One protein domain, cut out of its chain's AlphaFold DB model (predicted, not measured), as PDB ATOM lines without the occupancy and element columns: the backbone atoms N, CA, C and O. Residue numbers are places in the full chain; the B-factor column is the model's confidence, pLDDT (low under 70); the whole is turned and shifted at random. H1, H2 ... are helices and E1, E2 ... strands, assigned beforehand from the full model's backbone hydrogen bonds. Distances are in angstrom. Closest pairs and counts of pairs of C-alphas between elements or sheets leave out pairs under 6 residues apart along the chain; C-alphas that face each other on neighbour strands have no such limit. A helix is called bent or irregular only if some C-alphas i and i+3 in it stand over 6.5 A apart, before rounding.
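AT A GLANCE: This is residues 95 to 159 and 236 to 320 of the 424 residues of an uncharacterized protein of Cryomorphaceae bacterium (UniProt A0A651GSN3). A small sheet of two strands, E1 and E2, packs through E2 on the one long helix H4, which H1, H2, H3 and H6 also pack on from other directions. H3 and H4 form a narrow V, with H5 and H8 far from the middle, and a winding stretch of 37 residues with no named element, 279 to 315, leads from H8 back to E2. The printed part has 150 residues with eight named helices and two named strands, in the order H1 H2 H3 H4 E1 H5 H6 H7 H8 E2; the sheet is antiparallel and the class is mostly helix. The whole is compact, with a radius of gyration of the C-alphas of 15.8 A, and rounded, its C-alphas spanning 42 by 39 by 34 A along the three main axes.

IN THESE COORDINATES: Strand E1, residues 236 to 239, begins at C-alpha 236 at (118.345, 213.401, 199.118), and strand E2, residues 316 to 320, ends at C-alpha 320 at (118.897, 205.790, 199.124); they measure 9.5 A and 11.6 A from first to last C-alpha. H4, residues 135 to 159, is the longest helix at 36.1 A, from C-alpha 135 at (116.360, 193.907, 214.307) to C-alpha 159 at (134.893, 213.394, 190.163). Before it come H1, residues 95 to 98, H2, residues 102 to 113, 18.2 A long, and H3, residues 118 to 132, 20.6 A long. After E1 come H5, residues 242 to 247, H6, residues 253 to 259, H7, residues 264 to 271, and H8, residues 275 to 278. H2 is only just irregular, with C-alphas 106 and 109 6.8 A apart; H7 is neither bent nor irregular, but only just, with C-alphas 268 and 271 6.0 A apart.

HOW THE PARTS SIT: E1 and E2 are antiparallel neighbours, at 145 degrees between their directions, with N 317 and O 238 at 2.8 A and N 319 and O 236 at 3.0 A, within hydrogen-bond range. Residues 236 to 237 of E1 also pair, antiparallel, with residues 306 to 307. The closest C-alphas of H4 and E2 are those of Phe 146 and Pro 318, 6.2 A apart. H4 is the hub, touching five other helices. H2 touches it with residues 102 to 104 alone, about perpendicular at 90 degrees, closest at the C-alphas of Gly 103 and Arg 140, 4.5 A. H3 and H4 are a helical hairpin at a shallow tilt of 27 degrees, opposite ways, closest at the C-alphas of Val 129 and Ala 138, 6.5 A. H6 touches H4 at a shallow tilt of 32 degrees, only just short of steep, opposite ways; the closest C-alphas, of Asn 143 and Ala 254, are 5.9 A apart. H1 touches H4, closest at the C-alphas of Ile 98 and Tyr 147, 6.5 A. H7 only just touches H4, with 3 pairs of C-alphas within 8 A, closest at Ile 139 and Pro 264, 6.7 A. H7 and H8 touch only at the corner, and only just, with 3 pairs; the C-alphas of Phe 269 and Ile 275 are closest, 5.1 A. H5 touches no helix but is near H6, the C-alphas of Ser 245 and Phe 253 being closest at 7.3 A. H3, H4, H5, H6 and H7 have every O i to N i+4 pair within hydrogen-bond range, H2 has 4 of 8, and H1 and H8 are too short for such a pair.

THE WHOLE: The C-alphas farthest apart are those of Asn 249 and Phe 289, 43.4 A. Residues 160 to 235 are cut out and not printed, and C-alphas 159 and 236 are 18.8 A apart across the cut. Of the links that are printed whole, H8 to E2 is long and the others are tight. The mean pLDDT of the printed part is 87.6, and it is under 70 in residues 280 to 291 and 296 to 299.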
ATOM      1  N   ASP A  95     137.784 201.236 202.402       97.38
ATOM      2  CA  ASP A  95     137.866 200.793 203.806       97.38
ATOM      3  C   ASP A  95     137.952 201.958 204.800       97.38
ATOM      4  O   ASP A  95     137.346 201.905 205.867       97.38
ATOM      5  N   GLU A  96     138.640 203.044 204.429       97.75
ATOM      6  CA  GLU A  96     138.698 204.265 205.242       97.75
ATOM      7  C   GLU A  96     137.291 204.810 205.528       97.75
ATOM      8  O   GLU A  96     136.942 205.028 206.686       97.75
ATOM      9  N   LEU A  97     136.447 204.930 204.497       97.75
ATOM     10  CA  LEU A  97     135.065 205.393 204.643       97.75
ATOM     11  C   LEU A  97     134.184 204.352 205.337       97.75
ATOM     12  O   LEU A  97     133.346 204.717 206.153       97.75
ATOM     13  N   ILE A  98     134.351 203.064 205.020       97.62
ATOM     14  CA  ILE A  98     133.572 201.971 205.625       97.62
ATOM     15  C   ILE A  98     133.797 201.923 207.141       97.62
ATOM     16  O   ILE A  98     132.842 201.707 207.887       97.62
ATOM     17  N   SER A  99     135.023 202.181 207.603       96.94
ATOM     18  CA  SER A  99     135.385 202.128 209.024       96.94
ATOM     19  C   SER A  99     134.625 203.132 209.907       96.94
ATOM     20  O   SER A  99     134.479 202.904 211.108       96.94
ATOM     21  N   GLU A 100     134.071 204.201 209.322       96.94
ATOM     22  CA  GLU A 100     133.191 205.160 210.013       96.94
ATOM     23  C   GLU A 100     131.789 204.581 210.306       96.94
ATOM     24  O   GLU A 100     131.027 205.145 211.095       96.94
ATOM     25  N   PHE A 101     131.433 203.450 209.688       97.56
ATOM     26  CA  PHE A 101     130.102 202.844 209.719       97.56
ATOM     27  C   PHE A 101     130.192 201.377 210.176       97.56
ATOM     28  O   PHE A 101     130.217 200.465 209.348       97.56
ATOM     29  N   PRO A 102     130.183 201.106 211.498       96.56
ATOM     30  CA  PRO A 102     130.426 199.765 212.038       96.56
ATOM     31  C   PRO A 102     129.454 198.691 211.536       96.56
ATOM     32  O   PRO A 102     129.803 197.516 211.450       96.56
ATOM     33  N   GLY A 103     128.218 199.070 211.208       95.19
ATOM     34  CA  GLY A 103     127.256 198.160 210.600       95.19
ATOM     35  C   GLY A 103     127.642 197.795 209.165       95.19
ATOM     36  O   GLY A 103     127.589 196.620 208.806       95.19
ATOM     37  N   ALA A 104     128.052 198.770 208.354       96.44
ATOM     38  CA  ALA A 104     128.544 198.511 207.001       96.44
ATOM     39  C   ALA A 104     129.821 197.655 207.023       96.44
ATOM     40  O   ALA A 104     129.904 196.669 206.291       96.44
ATOM     41  N   ASP A 105     130.755 197.977 207.920       96.88
ATOM     42  CA  ASP A 105     132.002 197.235 208.122       96.88
ATOM     43  C   ASP A 105     131.747 195.760 208.468       96.88
ATOM     44  O   ASP A 105     132.275 194.861 207.820       96.88
ATOM     45  N   GLN A 106     130.816 195.476 209.385       95.62
ATOM     46  CA  GLN A 106     130.441 194.097 209.733       95.62
ATOM     47  C   GLN A 106     129.921 193.259 208.555       95.62
ATOM     48  O   GLN A 106     129.931 192.026 208.624       95.62
ATOM     49  N   SER A 107     129.425 193.893 207.493       94.81
ATOM     50  CA  SER A 107     128.919 193.195 206.314       94.81
ATOM     51  C   SER A 107     130.014 192.823 205.304       94.81
ATOM     52  O   SER A 107     129.799 191.890 204.525       94.81
ATOM     53  N   THR A 108     131.181 193.477 205.325       94.38
ATOM     54  CA  THR A 108     132.239 193.312 204.306       94.38
ATOM     55  C   THR A 108     132.744 191.873 204.217       94.38
ATOM     56  O   THR A 108     132.671 191.265 203.150       94.38
ATOM     57  N   THR A 109     133.116 191.260 205.347       92.06
ATOM     58  CA  THR A 109     133.611 189.871 205.393       92.06
ATOM     59  C   THR A 109     132.612 188.886 204.785       92.06
ATOM     60  O   THR A 109     132.984 187.928 204.102       92.06
ATOM     61  N   LYS A 110     131.310 189.113 205.006       92.75
ATOM     62  CA  LYS A 110     130.261 188.267 204.433       92.75
ATOM     63  C   LYS A 110     130.202 188.429 202.915       92.75
ATOM     64  O   LYS A 110     130.121 187.417 202.217       92.75
ATOM     65  N   PHE A 111     130.252 189.663 202.413       93.69
ATOM     66  CA  PHE A 111     130.254 189.944 200.977       93.69
ATOM     67  C   PHE A 111     131.455 189.294 200.280       93.69
ATOM     68  O   PHE A 111     131.274 188.579 199.291       93.69
ATOM     69  N   GLU A 112     132.652 189.433 200.848       92.31
ATOM     70  CA  GLU A 112     133.883 188.833 200.322       92.31
ATOM     71  C   GLU A 112     133.806 187.305 200.282       92.31
ATOM     72  O   GLU A 112     134.113 186.686 199.260       92.31
ATOM     73  N   SER A 113     133.307 186.682 201.358       92.75
ATOM     74  CA  SER A 113     133.157 185.221 201.447       92.75
ATOM     75  C   SER A 113     132.229 184.628 200.378       92.75
ATOM     76  O   SER A 113     132.244 183.421 200.138       92.75
ATOM     77  N   ARG A 114     131.424 185.476 199.726       91.12
ATOM     78  CA  ARG A 114     130.476 185.113 198.671       91.12
ATOM     79  C   ARG A 114     130.840 185.693 197.308       91.12
ATOM     80  O   ARG A 114     129.973 185.853 196.454       91.12
ATOM     81  N   GLY A 115     132.115 186.014 197.099       89.94
ATOM     82  CA  GLY A 115     132.599 186.505 195.811       89.94
ATOM     83  C   GLY A 115     132.029 187.873 195.431       89.94
ATOM     84  O   GLY A 115     131.870 188.148 194.246       89.94
ATOM     85  N   ASN A 116     131.716 188.716 196.420       89.38
ATOM     86  CA  ASN A 116     131.182 190.071 196.250       89.38
ATOM     87  C   ASN A 116     129.794 190.147 195.591       89.38
ATOM     88  O   ASN A 116     129.428 191.183 195.034       89.38
ATOM     89  N   ASP A 117     128.981 189.089 195.697       91.25
ATOM     90  CA  ASP A 117     127.553 189.141 195.352       91.25
ATOM     91  C   ASP A 117     126.751 189.879 196.443       91.25
ATOM     92  O   ASP A 117     125.986 189.294 197.218       91.25
ATOM     93  N   ILE A 118     126.999 191.187 196.540       92.81
ATOM     94  CA  ILE A 118     126.428 192.098 197.541       92.81
ATOM     95  C   ILE A 118     124.899 192.074 197.494       92.81
ATOM     96  O   ILE A 118     124.258 191.998 198.543       92.81
ATOM     97  N   GLU A 119     124.320 192.070 196.291       91.44
ATOM     98  CA  GLU A 119     122.871 192.064 196.098       91.44
ATOM     99  C   GLU A 119     122.228 190.820 196.720       91.44
ATOM    100  O   GLU A 119     121.338 190.956 197.562       91.44
ATOM    101  N   SER A 120     122.721 189.613 196.405       91.75
ATOM    102  CA  SER A 120     122.206 188.381 197.026       91.75
ATOM    103  C   SER A 120     122.398 188.375 198.543       91.75
ATOM    104  O   SER A 120     121.522 187.931 199.286       91.75
ATOM    105  N   CYS A 121     123.540 188.866 199.036       93.88
ATOM    106  CA  CYS A 121     123.821 188.894 200.473       93.88
ATOM    107  C   CYS A 121     122.822 189.753 201.248       93.88
ATOM    108  O   CYS A 121     122.408 189.369 202.349       93.88
ATOM    109  N   LEU A 122     122.488 190.917 200.691       92.88
ATOM    110  CA  LEU A 122     121.559 191.876 201.272       92.88
ATOM    111  C   LEU A 122     120.109 191.403 201.147       92.88
ATOM    112  O   LEU A 122     119.327 191.621 202.070       92.88
ATOM    113  N   GLU A 123     119.760 190.702 200.069       90.56
ATOM    114  CA  GLU A 123     118.447 190.070 199.914       90.56
ATOM    115  C   GLU A 123     118.193 188.973 200.940       90.56
ATOM    116  O   GLU A 123     117.153 188.975 201.592       90.56
ATOM    117  N   GLU A 124     119.154 188.077 201.153       91.19
ATOM    118  CA  GLU A 124     119.016 187.049 202.187       91.19
ATOM    119  C   GLU A 124     118.904 187.656 203.588       91.19
ATOM    120  O   GLU A 124     118.179 187.155 204.447       91.19
ATOM    121  N   GLU A 125     119.628 188.746 203.838       91.44
ATOM    122  CA  GLU A 125     119.502 189.509 205.078       91.44
ATOM    123  C   GLU A 125     118.118 190.088 205.258       91.44
ATOM    124  O   GLU A 125     117.525 189.971 206.331       91.44
ATOM    125  N   TRP A 126     117.587 190.657 204.192       86.44
ATOM    126  CA  TRP A 126     116.250 191.197 204.179       86.44
ATOM    127  C   TRP A 126     115.189 190.119 204.407       86.44
ATOM    128  O   TRP A 126     114.266 190.305 205.203       86.44
ATOM    129  N   ASP A 127     115.355 188.945 203.806       85.38
ATOM    130  CA  ASP A 127     114.473 187.808 204.044       85.38
ATOM    131  C   ASP A 127     114.548 187.331 205.500       85.38
ATOM    132  O   ASP A 127     113.520 186.973 206.078       85.38
ATOM    133  N   MET A 128     115.717 187.393 206.151       83.56
ATOM    134  CA  MET A 128     115.828 187.137 207.593       83.56
ATOM    135  C   MET A 128     115.085 188.180 208.433       83.56
ATOM    136  O   MET A 128     114.401 187.792 209.382       83.56
ATOM    137  N   VAL A 129     115.186 189.469 208.090       81.69
ATOM    138  CA  VAL A 129     114.423 190.538 208.761       81.69
ATOM    139  C   VAL A 129     112.929 190.233 208.677       81.69
ATOM    140  O   VAL A 129     112.259 190.194 209.707       81.69
ATOM    141  N   LYS A 130     112.421 189.908 207.483       75.31
ATOM    142  CA  LYS A 130     110.991 189.635 207.266       75.31
ATOM    143  C   LYS A 130     110.496 188.352 207.923       75.31
ATOM    144  O   LYS A 130     109.408 188.331 208.488       75.31
ATOM    145  N   THR A 131     111.231 187.253 207.767       79.38
ATOM    146  CA  THR A 131     110.723 185.915 208.120       79.38
ATOM    147  C   THR A 131     111.020 185.529 209.560       79.38
ATOM    148  O   THR A 131     110.239 184.796 210.164       79.38
ATOM    149  N   LYS A 132     112.137 186.008 210.117       80.50
ATOM    150  CA  LYS A 132     112.621 185.613 211.447       80.50
ATOM    151  C   LYS A 132     112.639 186.758 212.454       80.50
ATOM    152  O   LYS A 132     112.888 186.478 213.619       80.50
ATOM    153  N   TYR A 133     112.367 187.991 212.020       78.19
ATOM    154  CA  TYR A 133     112.504 189.214 212.811       78.19
ATOM    155  C   TYR A 133     113.905 189.343 213.425       78.19
ATOM    156  O   TYR A 133     114.196 188.860 214.518       78.19
ATOM    157  N   ASN A 134     114.802 189.992 212.682       83.38
ATOM    158  CA  ASN A 134     116.173 190.236 213.118       83.38
ATOM    159  C   ASN A 134     116.481 191.744 213.129       83.38
ATOM    160  O   ASN A 134     116.994 192.262 212.132       83.38
ATOM    161  N   PRO A 135     116.194 192.454 214.237       84.12
ATOM    162  CA  PRO A 135     116.360 193.907 214.307       84.12
ATOM    163  C   PRO A 135     117.814 194.346 214.101       84.12
ATOM    164  O   PRO A 135     118.064 195.370 213.476       84.12
ATOM    165  N   ASN A 136     118.796 193.532 214.506       90.00
ATOM    166  CA  ASN A 136     120.213 193.841 214.286       90.00
ATOM    167  C   ASN A 136     120.575 193.942 212.797       90.00
ATOM    168  O   ASN A 136     121.414 194.755 212.419       90.00
ATOM    169  N   VAL A 137     119.947 193.124 211.947       90.75
ATOM    170  CA  VAL A 137     120.143 193.197 210.492       90.75
ATOM    171  C   VAL A 137     119.511 194.471 209.932       90.75
ATOM    172  O   VAL A 137     120.125 195.143 209.109       90.75
ATOM    173  N   ALA A 138     118.327 194.843 210.418       89.19
ATOM    174  CA  ALA A 138     117.642 196.062 209.997       89.19
ATOM    175  C   ALA A 138     118.426 197.331 210.398       89.19
ATOM    176  O   ALA A 138     118.661 198.208 209.569       89.19
ATOM    177  N   ILE A 139     118.942 197.380 211.630       91.44
ATOM    178  CA  ILE A 139     119.822 198.454 212.125       91.44
ATOM    179  C   ILE A 139     121.110 198.535 211.291       91.44
ATOM    180  O   ILE A 139     121.566 199.620 210.929       91.44
ATOM    181  N   ARG A 140     121.688 197.385 210.923       94.38
ATOM    182  CA  ARG A 140     122.848 197.337 210.026       94.38
ATOM    183  C   ARG A 140     122.537 197.928 208.652       94.38
ATOM    184  O   ARG A 140     123.351 198.665 208.108       94.38
ATOM    185  N   HIS A 141     121.356 197.642 208.109       94.00
ATOM    186  CA  HIS A 141     120.883 198.198 206.837       94.00
ATOM    187  C   HIS A 141     120.738 199.725 206.891       94.00
ATOM    188  O   HIS A 141     121.124 200.386 205.929       94.00
ATOM    189  N   LEU A 142     120.287 200.301 208.014       93.62
ATOM    190  CA  LEU A 142     120.302 201.761 208.209       93.62
ATOM    191  C   LEU A 142     121.727 202.321 208.136       93.62
ATOM    192  O   LEU A 142     121.983 203.295 207.432       93.62
ATOM    193  N   ASN A 143     122.673 201.680 208.823       96.12
ATOM    194  CA  ASN A 143     124.069 202.110 208.836       96.12
ATOM    195  C   ASN A 143     124.720 202.007 207.438       96.12
ATOM    196  O   ASN A 143     125.448 202.911 207.033       96.12
ATOM    197  N   ILE A 144     124.366 200.979 206.654       96.75
ATOM    198  CA  ILE A 144     124.751 200.854 205.238       96.75
ATOM    199  C   ILE A 144     124.232 202.033 204.402       96.75
ATOM    200  O   ILE A 144     124.964 202.532 203.556       96.75
ATOM    201  N   GLN A 145     123.005 202.514 204.620       96.44
ATOM    202  CA  GLN A 145     122.485 203.662 203.861       96.44
ATOM    203  C   GLN A 145     123.282 204.944 204.130       96.44
ATOM    204  O   GLN A 145     123.584 205.673 203.186       96.44
ATOM    205  N   PHE A 146     123.677 205.191 205.383       97.56
ATOM    206  CA  PHE A 146     124.562 206.312 205.723       97.56
ATOM    207  C   PHE A 146     125.949 206.171 205.094       97.56
ATOM    208  O   PHE A 146     126.460 207.138 204.527       97.56
ATOM    209  N   TYR A 147     126.522 204.964 205.114       98.00
ATOM    210  CA  TYR A 147     127.768 204.676 204.408       98.00
ATOM    211  C   TYR A 147     127.660 205.007 202.914       98.00
ATOM    212  O   TYR A 147     128.477 205.760 202.383       98.00
ATOM    213  N   LEU A 148     126.628 204.496 202.235       98.00
ATOM    214  CA  LEU A 148     126.422 204.741 200.808       98.00
ATOM    215  C   LEU A 148     126.256 206.240 200.528       98.00
ATOM    216  O   LEU A 148     126.859 206.754 199.588       98.00
ATOM    217  N   GLN A 149     125.510 206.964 201.364       98.12
ATOM    218  CA  GLN A 149     125.366 208.413 201.238       98.12
ATOM    219  C   GLN A 149     126.730 209.112 201.277       98.12
ATOM    220  O   GLN A 149     127.081 209.839 200.343       98.12
ATOM    221  N   LYS A 150     127.527 208.844 202.317       98.19
ATOM    222  CA  LYS A 150     128.861 209.423 202.495       98.19
ATOM    223  C   LYS A 150     129.794 209.071 201.336       98.19
ATOM    224  O   LYS A 150     130.471 209.959 200.808       98.19
ATOM    225  N   LEU A 151     129.803 207.806 200.916       98.38
ATOM    226  CA  LEU A 151     130.600 207.306 199.798       98.38
ATOM    227  C   LEU A 151     130.288 208.081 198.518       98.38
ATOM    228  O   LEU A 151     131.181 208.668 197.907       98.38
ATOM    229  N   PHE A 152     129.018 208.114 198.117       98.62
ATOM    230  CA  PHE A 152     128.630 208.706 196.843       98.62
ATOM    231  C   PHE A 152     128.733 210.229 196.843       98.62
ATOM    232  O   PHE A 152     129.087 210.789 195.810       98.62
ATOM    233  N   LEU A 153     128.517 210.913 197.969       98.19
ATOM    234  CA  LEU A 153     128.816 212.347 198.085       98.19
ATOM    235  C   LEU A 153     130.309 212.632 197.880       98.19
ATOM    236  O   LEU A 153     130.677 213.527 197.114       98.19
ATOM    237  N   THR A 154     131.168 211.838 198.523       98.44
ATOM    238  CA  THR A 154     132.629 211.977 198.434       98.44
ATOM    239  C   THR A 154     133.112 211.737 197.002       98.44
ATOM    240  O   THR A 154     133.825 212.569 196.442       98.44
ATOM    241  N   ILE A 155     132.648 210.656 196.369       98.56
ATOM    242  CA  ILE A 155     132.939 210.339 194.964       98.56
ATOM    243  C   ILE A 155     132.452 211.450 194.032       98.56
ATOM    244  O   ILE A 155     133.201 211.890 193.164       98.56
ATOM    245  N   SER A 156     131.217 211.923 194.205       98.50
ATOM    246  CA  SER A 156     130.637 212.941 193.318       98.50
ATOM    247  C   SER A 156     131.434 214.236 193.360       98.50
ATOM    248  O   SER A 156     131.776 214.787 192.312       98.50
ATOM    249  N   SER A 157     131.789 214.684 194.568       97.94
ATOM    250  CA  SER A 157     132.634 215.859 194.766       97.94
ATOM    251  C   SER A 157     134.002 215.680 194.108       97.94
ATOM    252  O   SER A 157     134.460 216.572 193.395       97.94
ATOM    253  N   GLU A 158     134.642 214.529 194.302       98.19
ATOM    254  CA  GLU A 158     135.971 214.256 193.754       98.19
ATOM    255  C   GLU A 158     135.971 214.228 192.221       98.19
ATOM    256  O   GLU A 158     136.780 214.904 191.575       98.19
ATOM    257  N   VAL A 159     135.031 213.490 191.622       98.31
ATOM    258  CA  VAL A 159     134.893 213.394 190.163       98.31
ATOM    259  C   VAL A 159     134.600 214.762 189.564       98.31
ATOM    260  O   VAL A 159     135.233 215.158 188.581       98.31
ATOM    261  N   TRP A 236     119.752 213.403 198.704       98.38
ATOM    262  CA  TRP A 236     118.345 213.401 199.118       98.38
ATOM    263  C   TRP A 236     118.210 212.812 200.519       98.38
ATOM    264  O   TRP A 236     118.936 211.880 200.889       98.38
ATOM    265  N   GLY A 237     117.263 213.321 201.300       97.31
ATOM    266  CA  GLY A 237     116.988 212.762 202.615       97.31
ATOM    267  C   GLY A 237     115.750 213.321 203.290       97.31
ATOM    268  O   GLY A 237     115.178 214.320 202.862       97.31
ATOM    269  N   TRP A 238     115.367 212.663 204.377       96.12
ATOM    270  CA  TRP A 238     114.354 213.158 205.304       96.12
ATOM    271  C   TRP A 238     115.039 213.909 206.429       96.12
ATOM    272  O   TRP A 238     115.969 213.389 207.050       96.12
ATOM    273  N   ARG A 239     114.597 215.134 206.684       95.50
ATOM    274  CA  ARG A 239     115.170 215.971 207.731       95.50
ATOM    275  C   ARG A 239     114.963 215.335 209.103       95.50
ATOM    276  O   ARG A 239     113.852 214.964 209.464       95.50
ATOM    277  N   ILE A 240     116.037 215.249 209.875       94.38
ATOM    278  CA  ILE A 240     116.001 214.819 211.271       94.38
ATOM    279  C   ILE A 240     115.589 216.031 212.122       94.38
ATOM    280  O   ILE A 240     116.166 217.113 211.941       94.38
ATOM    281  N   PRO A 241     114.626 215.899 213.054       92.56
ATOM    282  CA  PRO A 241     114.251 217.002 213.924       92.56
ATOM    283  C   PRO A 241     115.423 217.511 214.753       92.56
ATOM    284  O   PRO A 241     116.318 216.769 215.173       92.56
ATOM    285  N   ARG A 242     115.413 218.821 214.990       89.00
ATOM    286  CA  ARG A 242     116.539 219.536 215.585       89.00
ATOM    287  C   ARG A 242     116.842 219.072 217.010       89.00
ATOM    288  O   ARG A 242     118.004 219.053 217.401       89.00
ATOM    289  N   GLU A 243     115.832 218.657 217.770       88.75
ATOM    290  CA  GLU A 243     116.034 218.120 219.115       88.75
ATOM    291  C   GLU A 243     116.933 216.878 219.136       88.75
ATOM    292  O   GLU A 243     117.670 216.692 220.101       88.75
ATOM    293  N   TYR A 244     116.924 216.058 218.079       85.75
ATOM    294  CA  TYR A 244     117.798 214.893 217.986       85.75
ATOM    295  C   TYR A 244     119.208 215.303 217.593       85.75
ATOM    296  O   TYR A 244     120.155 214.833 218.215       85.75
ATOM    297  N   SER A 245     119.374 216.212 216.627       80.69
ATOM    298  CA  SER A 245     120.713 216.656 216.220       80.69
ATOM    299  C   SER A 245     121.459 217.388 217.344       80.69
ATOM    300  O   SER A 245     122.667 217.207 217.493       80.69
ATOM    301  N   GLU A 246     120.751 218.136 218.194       84.00
ATOM    302  CA  GLU A 246     121.330 218.801 219.371       84.00
ATOM    303  C   GLU A 246     121.742 217.816 220.481       84.00
ATOM    304  O   GLU A 246     122.723 218.060 221.184       84.00
ATOM    305  N   GLN A 247     121.050 216.678 220.622       83.38
ATOM    306  CA  GLN A 247     121.353 215.660 221.641       83.38
ATOM    307  C   GLN A 247     122.621 214.852 221.347       83.38
ATOM    308  O   GLN A 247     123.222 214.300 222.270       83.38
ATOM    309  N   LEU A 248     123.055 214.790 220.085       82.75
ATOM    310  CA  LEU A 248     124.188 213.958 219.674       82.75
ATOM    311  C   LEU A 248     125.542 214.443 220.212       82.75
ATOM    312  O   LEU A 248     126.511 213.694 220.136       82.75
ATOM    313  N   ASN A 249     125.650 215.666 220.751       79.56
ATOM    314  CA  ASN A 249     126.900 216.226 221.298       79.56
ATOM    315  C   ASN A 249     128.126 216.065 220.364       79.56
ATOM    316  O   ASN A 249     129.252 215.885 220.823       79.56
ATOM    317  N   GLY A 250     127.911 216.121 219.045       79.00
ATOM    318  CA  GLY A 250     128.953 215.948 218.025       79.00
ATOM    319  C   GLY A 250     129.166 214.514 217.527       79.00
ATOM    320  O   GLY A 250     129.939 214.327 216.590       79.00
ATOM    321  N   ALA A 251     128.483 213.512 218.090       84.12
ATOM    322  CA  ALA A 251     128.415 212.175 217.503       84.12
ATOM    323  C   ALA A 251     127.633 212.203 216.178       84.12
ATOM    324  O   ALA A 251     126.733 213.025 215.987       84.12
ATOM    325  N   SER A 252     127.952 211.296 215.251       90.81
ATOM    326  CA  SER A 252     127.159 211.172 214.025       90.81
ATOM    327  C   SER A 252     125.815 210.502 214.331       90.81
ATOM    328  O   SER A 252     125.730 209.581 215.145       90.81
ATOM    329  N   PHE A 253     124.747 210.924 213.651       93.44
ATOM    330  CA  PHE A 253     123.434 210.299 213.832       93.44
ATOM    331  C   PHE A 253     123.451 208.810 213.441       93.44
ATOM    332  O   PHE A 253     122.833 207.984 214.104       93.44
ATOM    333  N   ALA A 254     124.245 208.440 212.429       94.00
ATOM    334  CA  ALA A 254     124.463 207.048 212.037       94.00
ATOM    335  C   ALA A 254     125.061 206.193 213.171       94.00
ATOM    336  O   ALA A 254     124.667 205.035 213.339       94.00
ATOM    337  N   GLN A 255     125.996 206.759 213.943       92.81
ATOM    338  CA  GLN A 255     126.600 206.109 215.103       92.81
ATOM    339  C   GLN A 255     125.591 205.978 216.246       92.81
ATOM    340  O   GLN A 255     125.452 204.890 216.796       92.81
ATOM    341  N   TYR A 256     124.818 207.030 216.526       93.56
ATOM    342  CA  TYR A 256     123.742 206.984 217.519       93.56
ATOM    343  C   TYR A 256     122.732 205.867 217.232       93.56
ATOM    344  O   TYR A 256     122.475 205.036 218.101       93.56
ATOM    345  N   LEU A 257     122.212 205.783 215.999       93.25
ATOM    346  CA  LEU A 257     121.265 204.725 215.622       93.25
ATOM    347  C   LEU A 257     121.859 203.324 215.829       93.25
ATOM    348  O   LEU A 257     121.160 202.395 216.238       93.25
ATOM    349  N   TRP A 258     123.155 203.168 215.551       94.56
ATOM    350  CA  TRP A 258     123.867 201.905 215.696       94.56
ATOM    351  C   TRP A 258     124.123 201.515 217.159       94.56
ATOM    352  O   TRP A 258     123.953 200.342 217.514       94.56
ATOM    353  N   GLU A 259     124.557 202.460 217.992       94.06
ATOM    354  CA  GLU A 259     124.901 202.245 219.402       94.06
ATOM    355  C   GLU A 259     123.650 202.014 220.249       94.06
ATOM    356  O   GLU A 259     123.571 201.010 220.957       94.06
ATOM    357  N   GLU A 260     122.629 202.852 220.067       94.69
ATOM    358  CA  GLU A 260     121.347 202.761 220.776       94.69
ATOM    359  C   GLU A 260     120.406 201.696 220.193       94.69
ATOM    360  O   GLU A 260     119.284 201.522 220.668       94.69
ATOM    361  N   LYS A 261     120.853 200.970 219.158       93.81
ATOM    362  CA  LYS A 261     120.087 199.914 218.476       93.81
ATOM    363  C   LYS A 261     118.692 200.387 218.060       93.81
ATOM    364  O   LYS A 261     117.701 199.686 218.256       93.81
ATOM    365  N   VAL A 262     118.624 201.581 217.475       90.19
ATOM    366  CA  VAL A 262     117.366 202.187 217.035       90.19
ATOM    367  C   VAL A 262     116.819 201.414 215.842       90.19
ATOM    368  O   VAL A 262     117.369 201.465 214.743       90.19
ATOM    369  N   GLU A 263     115.723 200.697 216.061       86.00
ATOM    370  CA  GLU A 263     115.020 199.979 215.001       86.00
ATOM    371  C   GLU A 263     114.412 200.951 213.971       86.00
ATOM    372  O   GLU A 263     113.957 202.039 214.347       86.00
ATOM    373  N   PRO A 264     114.365 200.577 212.679       86.19
ATOM    374  CA  PRO A 264     113.825 201.453 211.645       86.19
ATOM    375  C   PRO A 264     112.408 201.976 211.910       86.19
ATOM    376  O   PRO A 264     112.163 203.145 211.639       86.19
ATOM    377  N   TRP A 265     111.483 201.202 212.486       82.06
ATOM    378  CA  TRP A 265     110.142 201.717 212.810       82.06
ATOM    379  C   TRP A 265     110.190 202.918 213.767       82.06
ATOM    380  O   TRP A 265     109.443 203.876 213.581       82.06
ATOM    381  N   LYS A 266     111.094 202.900 214.755       86.56
ATOM    382  CA  LYS A 266     111.293 204.008 215.694       86.56
ATOM    383  C   LYS A 266     111.904 205.206 214.980       86.56
ATOM    384  O   LYS A 266     111.461 206.334 215.166       86.56
ATOM    385  N   LEU A 267     112.891 204.961 214.120       89.81
ATOM    386  CA  LEU A 267     113.445 206.008 213.270       89.81
ATOM    387  C   LEU A 267     112.350 206.672 212.421       89.81
ATOM    388  O   LEU A 267     112.243 207.892 212.423       89.81
ATOM    389  N   TYR A 268     111.532 205.893 211.717       85.19
ATOM    390  CA  TYR A 268     110.549 206.443 210.787       85.19
ATOM    391  C   TYR A 268     109.381 207.126 211.485       85.19
ATOM    392  O   TYR A 268     109.004 208.199 211.044       85.19
ATOM    393  N   PHE A 269     108.824 206.529 212.540       83.06
ATOM    394  CA  PHE A 269     107.533 206.946 213.104       83.06
ATOM    395  C   PHE A 269     107.616 207.587 214.494       83.06
ATOM    396  O   PHE A 269     106.588 207.966 215.051       83.06
ATOM    397  N   GLU A 270     108.814 207.682 215.078       85.19
ATOM    398  CA  GLU A 270     109.044 208.481 216.290       85.19
ATOM    399  C   GLU A 270     110.069 209.593 216.056       85.19
ATOM    400  O   GLU A 270     109.914 210.675 216.613       85.19
ATOM    401  N   ILE A 271     111.119 209.340 215.261       90.19
ATOM    402  CA  ILE A 271     112.198 210.316 215.067       90.19
ATOM    403  C   ILE A 271     111.946 211.223 213.865       90.19
ATOM    404  O   ILE A 271     112.042 212.430 214.012       90.19
ATOM    405  N   LEU A 272     111.675 210.692 212.671       90.19
ATOM    406  CA  LEU A 272     111.521 211.528 211.467       90.19
ATOM    407  C   LEU A 272     110.186 212.279 211.413       90.19
ATOM    408  O   LEU A 272     110.099 213.348 210.814       90.19
ATOM    409  N   GLY A 273     109.159 211.730 212.046       85.19
ATOM    410  CA  GLY A 273     107.830 212.310 212.170       85.19
ATOM    411  C   GLY A 273     106.901 211.303 212.827       85.19
ATOM    412  O   GLY A 273     107.291 210.152 213.034       85.19
ATOM    413  N   ASP A 274     105.684 211.721 213.165       79.88
ATOM    414  CA  ASP A 274     104.679 210.772 213.637       79.88
ATOM    415  C   ASP A 274     104.129 209.902 212.487       79.88
ATOM    416  O   ASP A 274     104.490 210.047 211.315       79.88
ATOM    417  N   ILE A 275     103.283 208.931 212.829       74.12
ATOM    418  CA  ILE A 275     102.714 208.000 211.851       74.12
ATOM    419  C   ILE A 275     101.830 208.693 210.808       74.12
ATOM    420  O   ILE A 275     101.868 208.304 209.643       74.12
ATOM    421  N   ASP A 276     101.067 209.711 211.204       74.50
ATOM    422  CA  ASP A 276     100.171 210.442 210.304       74.50
ATOM    423  C   ASP A 276     100.997 211.323 209.352       74.50
ATOM    424  O   ASP A 276     100.661 211.505 208.184       74.50
ATOM    425  N   ASP A 277     102.133 211.802 209.846       78.06
ATOM    426  CA  ASP A 277     103.121 212.592 209.141       78.06
ATOM    427  C   ASP A 277     103.942 211.792 208.128       78.06
ATOM    428  O   ASP A 277     104.351 212.329 207.094       78.06
ATOM    429  N   MET A 278     104.283 210.552 208.463       80.88
ATOM    430  CA  MET A 278     105.238 209.749 207.700       80.88
ATOM    431  C   MET A 278     104.571 208.730 206.788       80.88
ATOM    432  O   MET A 278     105.286 208.060 206.050       80.88
ATOM    433  N   ILE A 279     103.238 208.668 206.771       74.12
ATOM    434  CA  ILE A 279     102.437 207.904 205.814       74.12
ATOM    435  C   ILE A 279     101.839 208.866 204.780       74.12
ATOM    436  O   ILE A 279     100.915 209.620 205.063       74.12
ATOM    437  N   ASP A 280     102.344 208.822 203.547       69.00
ATOM    438  CA  ASP A 280     101.780 209.603 202.441       69.00
ATOM    439  C   ASP A 280     100.704 208.798 201.701       69.00
ATOM    440  O   ASP A 280     101.016 207.940 200.875       69.00
ATOM    441  N   ILE A 281      99.434 209.111 201.962       65.38
ATOM    442  CA  ILE A 281      98.283 208.409 201.373       65.38
ATOM    443  C   ILE A 281      98.301 208.369 199.835       65.38
ATOM    444  O   ILE A 281      97.799 207.411 199.252       65.38
ATOM    445  N   ASN A 282      98.906 209.362 199.171       65.00
ATOM    446  CA  ASN A 282      98.982 209.430 197.708       65.00
ATOM    447  C   ASN A 282     100.144 208.600 197.150       65.00
ATOM    448  O   ASN A 282     100.074 208.085 196.032       65.00
ATOM    449  N   SER A 283     101.210 208.441 197.936       58.16
ATOM    450  CA  SER A 283     102.311 207.527 197.615       58.16
ATOM    451  C   SER A 283     101.904 206.056 197.806       58.16
ATOM    452  O   SER A 283     102.500 205.153 197.215       58.16
ATOM    453  N   TRP A 284     100.855 205.804 198.592       56.56
ATOM    454  CA  TRP A 284     100.371 204.471 198.930       56.56
ATOM    455  C   TRP A 284      99.361 203.917 197.916       56.56
ATOM    456  O   TRP A 284      98.409 204.576 197.518       56.56
ATOM    457  N   GLY A 285      99.546 202.655 197.515       53.47
ATOM    458  CA  GLY A 285      98.615 201.924 196.642       53.47
ATOM    459  C   GLY A 285      99.196 201.551 195.272       53.47
ATOM    460  O   GLY A 285      99.286 200.357 194.984       53.47
ATOM    461  N   PRO A 286      99.659 202.494 194.425       57.69
ATOM    462  CA  PRO A 286     100.221 202.161 193.110       57.69
ATOM    463  C   PRO A 286     101.464 201.267 193.192       57.69
ATOM    464  O   PRO A 286     101.692 200.412 192.335       57.69
ATOM    465  N   GLU A 287     102.281 201.474 194.223       60.41
ATOM    466  CA  GLU A 287     103.515 200.721 194.453       60.41
ATOM    467  C   GLU A 287     103.228 199.333 195.032       60.41
ATOM    468  O   GLU A 287     103.886 198.371 194.652       60.41
ATOM    469  N   GLN A 288     102.164 199.195 195.831       61.72
ATOM    470  CA  GLN A 288     101.726 197.916 196.391       61.72
ATOM    471  C   GLN A 288     101.370 196.895 195.300       61.72
ATOM    472  O   GLN A 288     101.670 195.712 195.432       61.72
ATOM    473  N   PHE A 289     100.771 197.331 194.186       62.09
ATOM    474  CA  PHE A 289     100.491 196.436 193.053       62.09
ATOM    475  C   PHE A 289     101.756 195.906 192.374       62.09
ATOM    476  O   PHE A 289     101.695 194.933 191.622       62.09
ATOM    477  N   ASN A 290     102.897 196.544 192.625       66.38
ATOM    478  CA  ASN A 290     104.190 196.137 192.104       66.38
ATOM    479  C   ASN A 290     105.054 195.412 193.145       66.38
ATOM    480  O   ASN A 290     106.191 195.070 192.822       66.38
ATOM    481  N   ASP A 291     104.508 195.134 194.334       68.56
ATOM    482  CA  ASP A 291     105.198 194.514 195.464       68.56
ATOM    483  C   ASP A 291     105.366 192.996 195.301       68.56
ATOM    484  O   ASP A 291     104.861 192.187 196.081       68.56
ATOM    485  N   GLU A 292     106.030 192.588 194.227       75.50
ATOM    486  CA  GLU A 292     106.146 191.179 193.867       75.50
ATOM    487  C   GLU A 292     107.090 190.413 194.800       75.50
ATOM    488  O   GLU A 292     106.833 189.248 195.111       75.50
ATOM    489  N   PHE A 293     108.160 191.057 195.277       73.00
ATOM    490  CA  PHE A 293     109.134 190.436 196.176       73.00
ATOM    491  C   PHE A 293     108.991 190.897 197.636       73.00
ATOM    492  O   PHE A 293     109.720 190.419 198.522       73.00
ATOM    493  N   HIS A 294     108.028 191.772 197.945       71.62
ATOM    494  CA  HIS A 294     107.820 192.304 199.292       71.62
ATOM    495  C   HIS A 294     109.017 193.100 199.806       71.62
ATOM    496  O   HIS A 294     109.292 193.042 201.007       71.62
ATOM    497  N   ARG A 295     109.829 193.715 198.928       72.31
ATOM    498  CA  ARG A 295     111.143 194.280 199.299       72.31
ATOM    499  C   ARG A 295     111.170 195.789 199.535       72.31
ATOM    500  O   ARG A 295     112.181 196.260 200.051       72.31
ATOM    501  N   GLY A 296     110.108 196.514 199.199       64.62
ATOM    502  CA  GLY A 296     110.032 197.965 199.375       64.62
ATOM    503  C   GLY A 296     109.701 198.423 200.797       64.62
ATOM    504  O   GLY A 296     109.168 197.671 201.612       64.62
ATOM    505  N   ARG A 297     110.009 199.690 201.072       69.00
ATOM    506  CA  ARG A 297     109.634 200.482 202.249       69.00
ATOM    507  C   ARG A 297     108.560 201.503 201.857       69.00
ATOM    508  O   ARG A 297     108.708 202.698 202.082       69.00
ATOM    509  N   TYR A 298     107.448 201.003 201.320       61.91
ATOM    510  CA  TYR A 298     106.346 201.800 200.749       61.91
ATOM    511  C   TYR A 298     105.716 202.817 201.694       61.91
ATOM    512  O   TYR A 298     104.923 203.652 201.276       61.91
ATOM    513  N   THR A 299     106.003 202.692 202.985       63.97
ATOM    514  CA  THR A 299     105.269 203.388 204.020       63.97
ATOM    515  C   THR A 299     105.766 204.795 204.293       63.97
ATOM    516  O   THR A 299     105.010 205.557 204.875       63.97
ATOM    517  N   ILE A 300     106.976 205.144 203.850       78.62
ATOM    518  CA  ILE A 300     107.642 206.404 204.196       78.62
ATOM    519  C   ILE A 300     107.185 207.527 203.256       78.62
ATOM    520  O   ILE A 300     107.218 207.376 202.034       78.62
ATOM    521  N   ALA A 301     106.803 208.676 203.814       85.06
ATOM    522  CA  ALA A 301     106.332 209.843 203.077       85.06
ATOM    523  C   ALA A 301     107.416 210.424 202.151       85.06
ATOM    524  O   ALA A 301     108.268 211.217 202.560       85.06
ATOM    525  N   LYS A 302     107.376 210.047 200.869       88.75
ATOM    526  CA  LYS A 302     108.306 210.541 199.833       88.75
ATOM    527  C   LYS A 302     108.070 212.010 199.487       88.75
ATOM    528  O   LYS A 302     108.978 212.674 199.006       88.75
ATOM    529  N   SER A 303     106.882 212.535 199.779       88.00
ATOM    530  CA  SER A 303     106.560 213.967 199.722       88.00
ATOM    531  C   SER A 303     107.336 214.816 200.735       88.00
ATOM    532  O   SER A 303     107.437 216.024 200.550       88.00
ATOM    533  N   LYS A 304     107.928 214.205 201.771       91.94
ATOM    534  CA  LYS A 304     108.804 214.880 202.746       91.94
ATOM    535  C   LYS A 304     110.292 214.798 202.398       91.94
ATOM    536  O   LYS A 304     111.131 215.178 203.214       91.94
ATOM    537  N   LEU A 305     110.635 214.260 201.229       95.38
ATOM    538  CA  LEU A 305     112.016 214.259 200.763       95.38
ATOM    539  C   LEU A 305     112.489 215.684 200.506       95.38
ATOM    540  O   LEU A 305     111.787 216.492 199.905       95.38
ATOM    541  N   GLU A 306     113.718 215.957 200.916       97.75
ATOM    542  CA  GLU A 306     114.393 217.217 200.661       97.75
ATOM    543  C   GLU A 306     115.724 216.972 199.951       97.75
ATOM    544  O   GLU A 306     116.396 215.954 200.158       97.75
ATOM    545  N   VAL A 307     116.145 217.960 199.160       98.38
ATOM    546  CA  VAL A 307     117.533 218.045 198.711       98.38
ATOM    547  C   VAL A 307     118.374 218.578 199.866       98.38
ATOM    548  O   VAL A 307     118.164 219.684 200.361       98.38
ATOM    549  N   ILE A 308     119.349 217.782 200.283       98.00
ATOM    550  CA  ILE A 308     120.259 218.068 201.383       98.00
ATOM    551  C   ILE A 308     121.146 219.262 201.004       98.00
ATOM    552  O   ILE A 308     121.916 219.181 200.038       98.00
ATOM    553  N   PRO A 309     121.106 220.364 201.772       96.94
ATOM    554  CA  PRO A 309     122.034 221.464 201.570       96.94
ATOM    555  C   PRO A 309     123.475 221.017 201.837       96.94
ATOM    556  O   PRO A 309     123.751 220.289 202.789       96.94
ATOM    557  N   LYS A 310     124.419 221.508 201.028       94.12
ATOM    558  CA  LYS A 310     125.846 221.198 201.185       94.12
ATOM    559  C   LYS A 310     126.329 221.499 202.612       94.12
ATOM    560  O   LYS A 310     126.141 222.613 203.101       94.12
ATOM    561  N   GLY A 311     127.006 220.540 203.237       92.88
ATOM    562  CA  GLY A 311     127.526 220.652 204.603       92.88
ATOM    563  C   GLY A 311     126.487 220.406 205.699       92.88
ATOM    564  O   GLY A 311     126.762 220.698 206.862       92.88
ATOM    565  N   ARG A 312     125.282 219.940 205.347       94.62
ATOM    566  CA  ARG A 312     124.196 219.605 206.283       94.62
ATOM    567  C   ARG A 312     123.826 218.123 206.224       94.62
ATOM    568  O   ARG A 312     122.743 217.751 206.649       94.62
ATOM    569  N   GLU A 313     124.700 217.274 205.696       93.75
ATOM    570  CA  GLU A 313     124.415 215.861 205.422       93.75
ATOM    571  C   GLU A 313     124.036 215.073 206.680       93.75
ATOM    572  O   GLU A 313     123.186 214.191 206.628       93.75
ATOM    573  N   THR A 314     124.608 215.435 207.828       91.69
ATOM    574  CA  THR A 314     124.336 214.804 209.127       91.69
ATOM    575  C   THR A 314     122.953 215.111 209.697       91.69
ATOM    576  O   THR A 314     122.547 214.464 210.657       91.69
ATOM    577  N   ASP A 315     122.237 216.082 209.129       94.00
ATOM    578  CA  ASP A 315     120.906 216.488 209.589       94.00
ATOM    579  C   ASP A 315     119.779 215.747 208.867       94.00
ATOM    580  O   ASP A 315     118.607 216.078 209.046       94.00
ATOM    581  N   PHE A 316     120.118 214.777 208.017       96.00
ATOM    582  CA  PHE A 316     119.151 214.048 207.215       96.00
ATOM    583  C   PHE A 316     119.369 212.544 207.311       96.00
ATOM    584  O   PHE A 316     120.495 212.045 207.315       96.00
ATOM    585  N   PHE A 317     118.264 211.809 207.321       96.31
ATOM    586  CA  PHE A 317     118.271 210.384 207.053       96.31
ATOM    587  C   PHE A 317     118.343 210.147 205.528       96.31
ATOM    588  O   PHE A 317     117.525 210.720 204.802       96.31
ATOM    589  N   PRO A 318     119.289 209.332 205.018       97.06
ATOM    590  CA  PRO A 318     119.510 209.167 203.585       97.06
ATOM    591  C   PRO A 318     118.316 208.572 202.839       97.06
ATOM    592  O   PRO A 318     117.807 207.507 203.194       97.06
ATOM    593  N   ALA A 319     117.954 209.190 201.718       95.88
ATOM    594  CA  ALA A 319     116.972 208.661 200.777       95.88
ATOM    595  C   ALA A 319     117.660 207.874 199.655       95.88
ATOM    596  O   ALA A 319     117.729 208.305 198.504       95.88
ATOM    597  N   LEU A 320     118.198 206.710 200.021       93.81
ATOM    598  CA  LEU A 320     118.897 205.790 199.124       93.81
ATOM    599  C   LEU A 320     118.354 204.377 199.284       93.81
ATOM    600  O   LEU A 320     118.279 203.863 200.403       93.81
TER     601      LEU A 320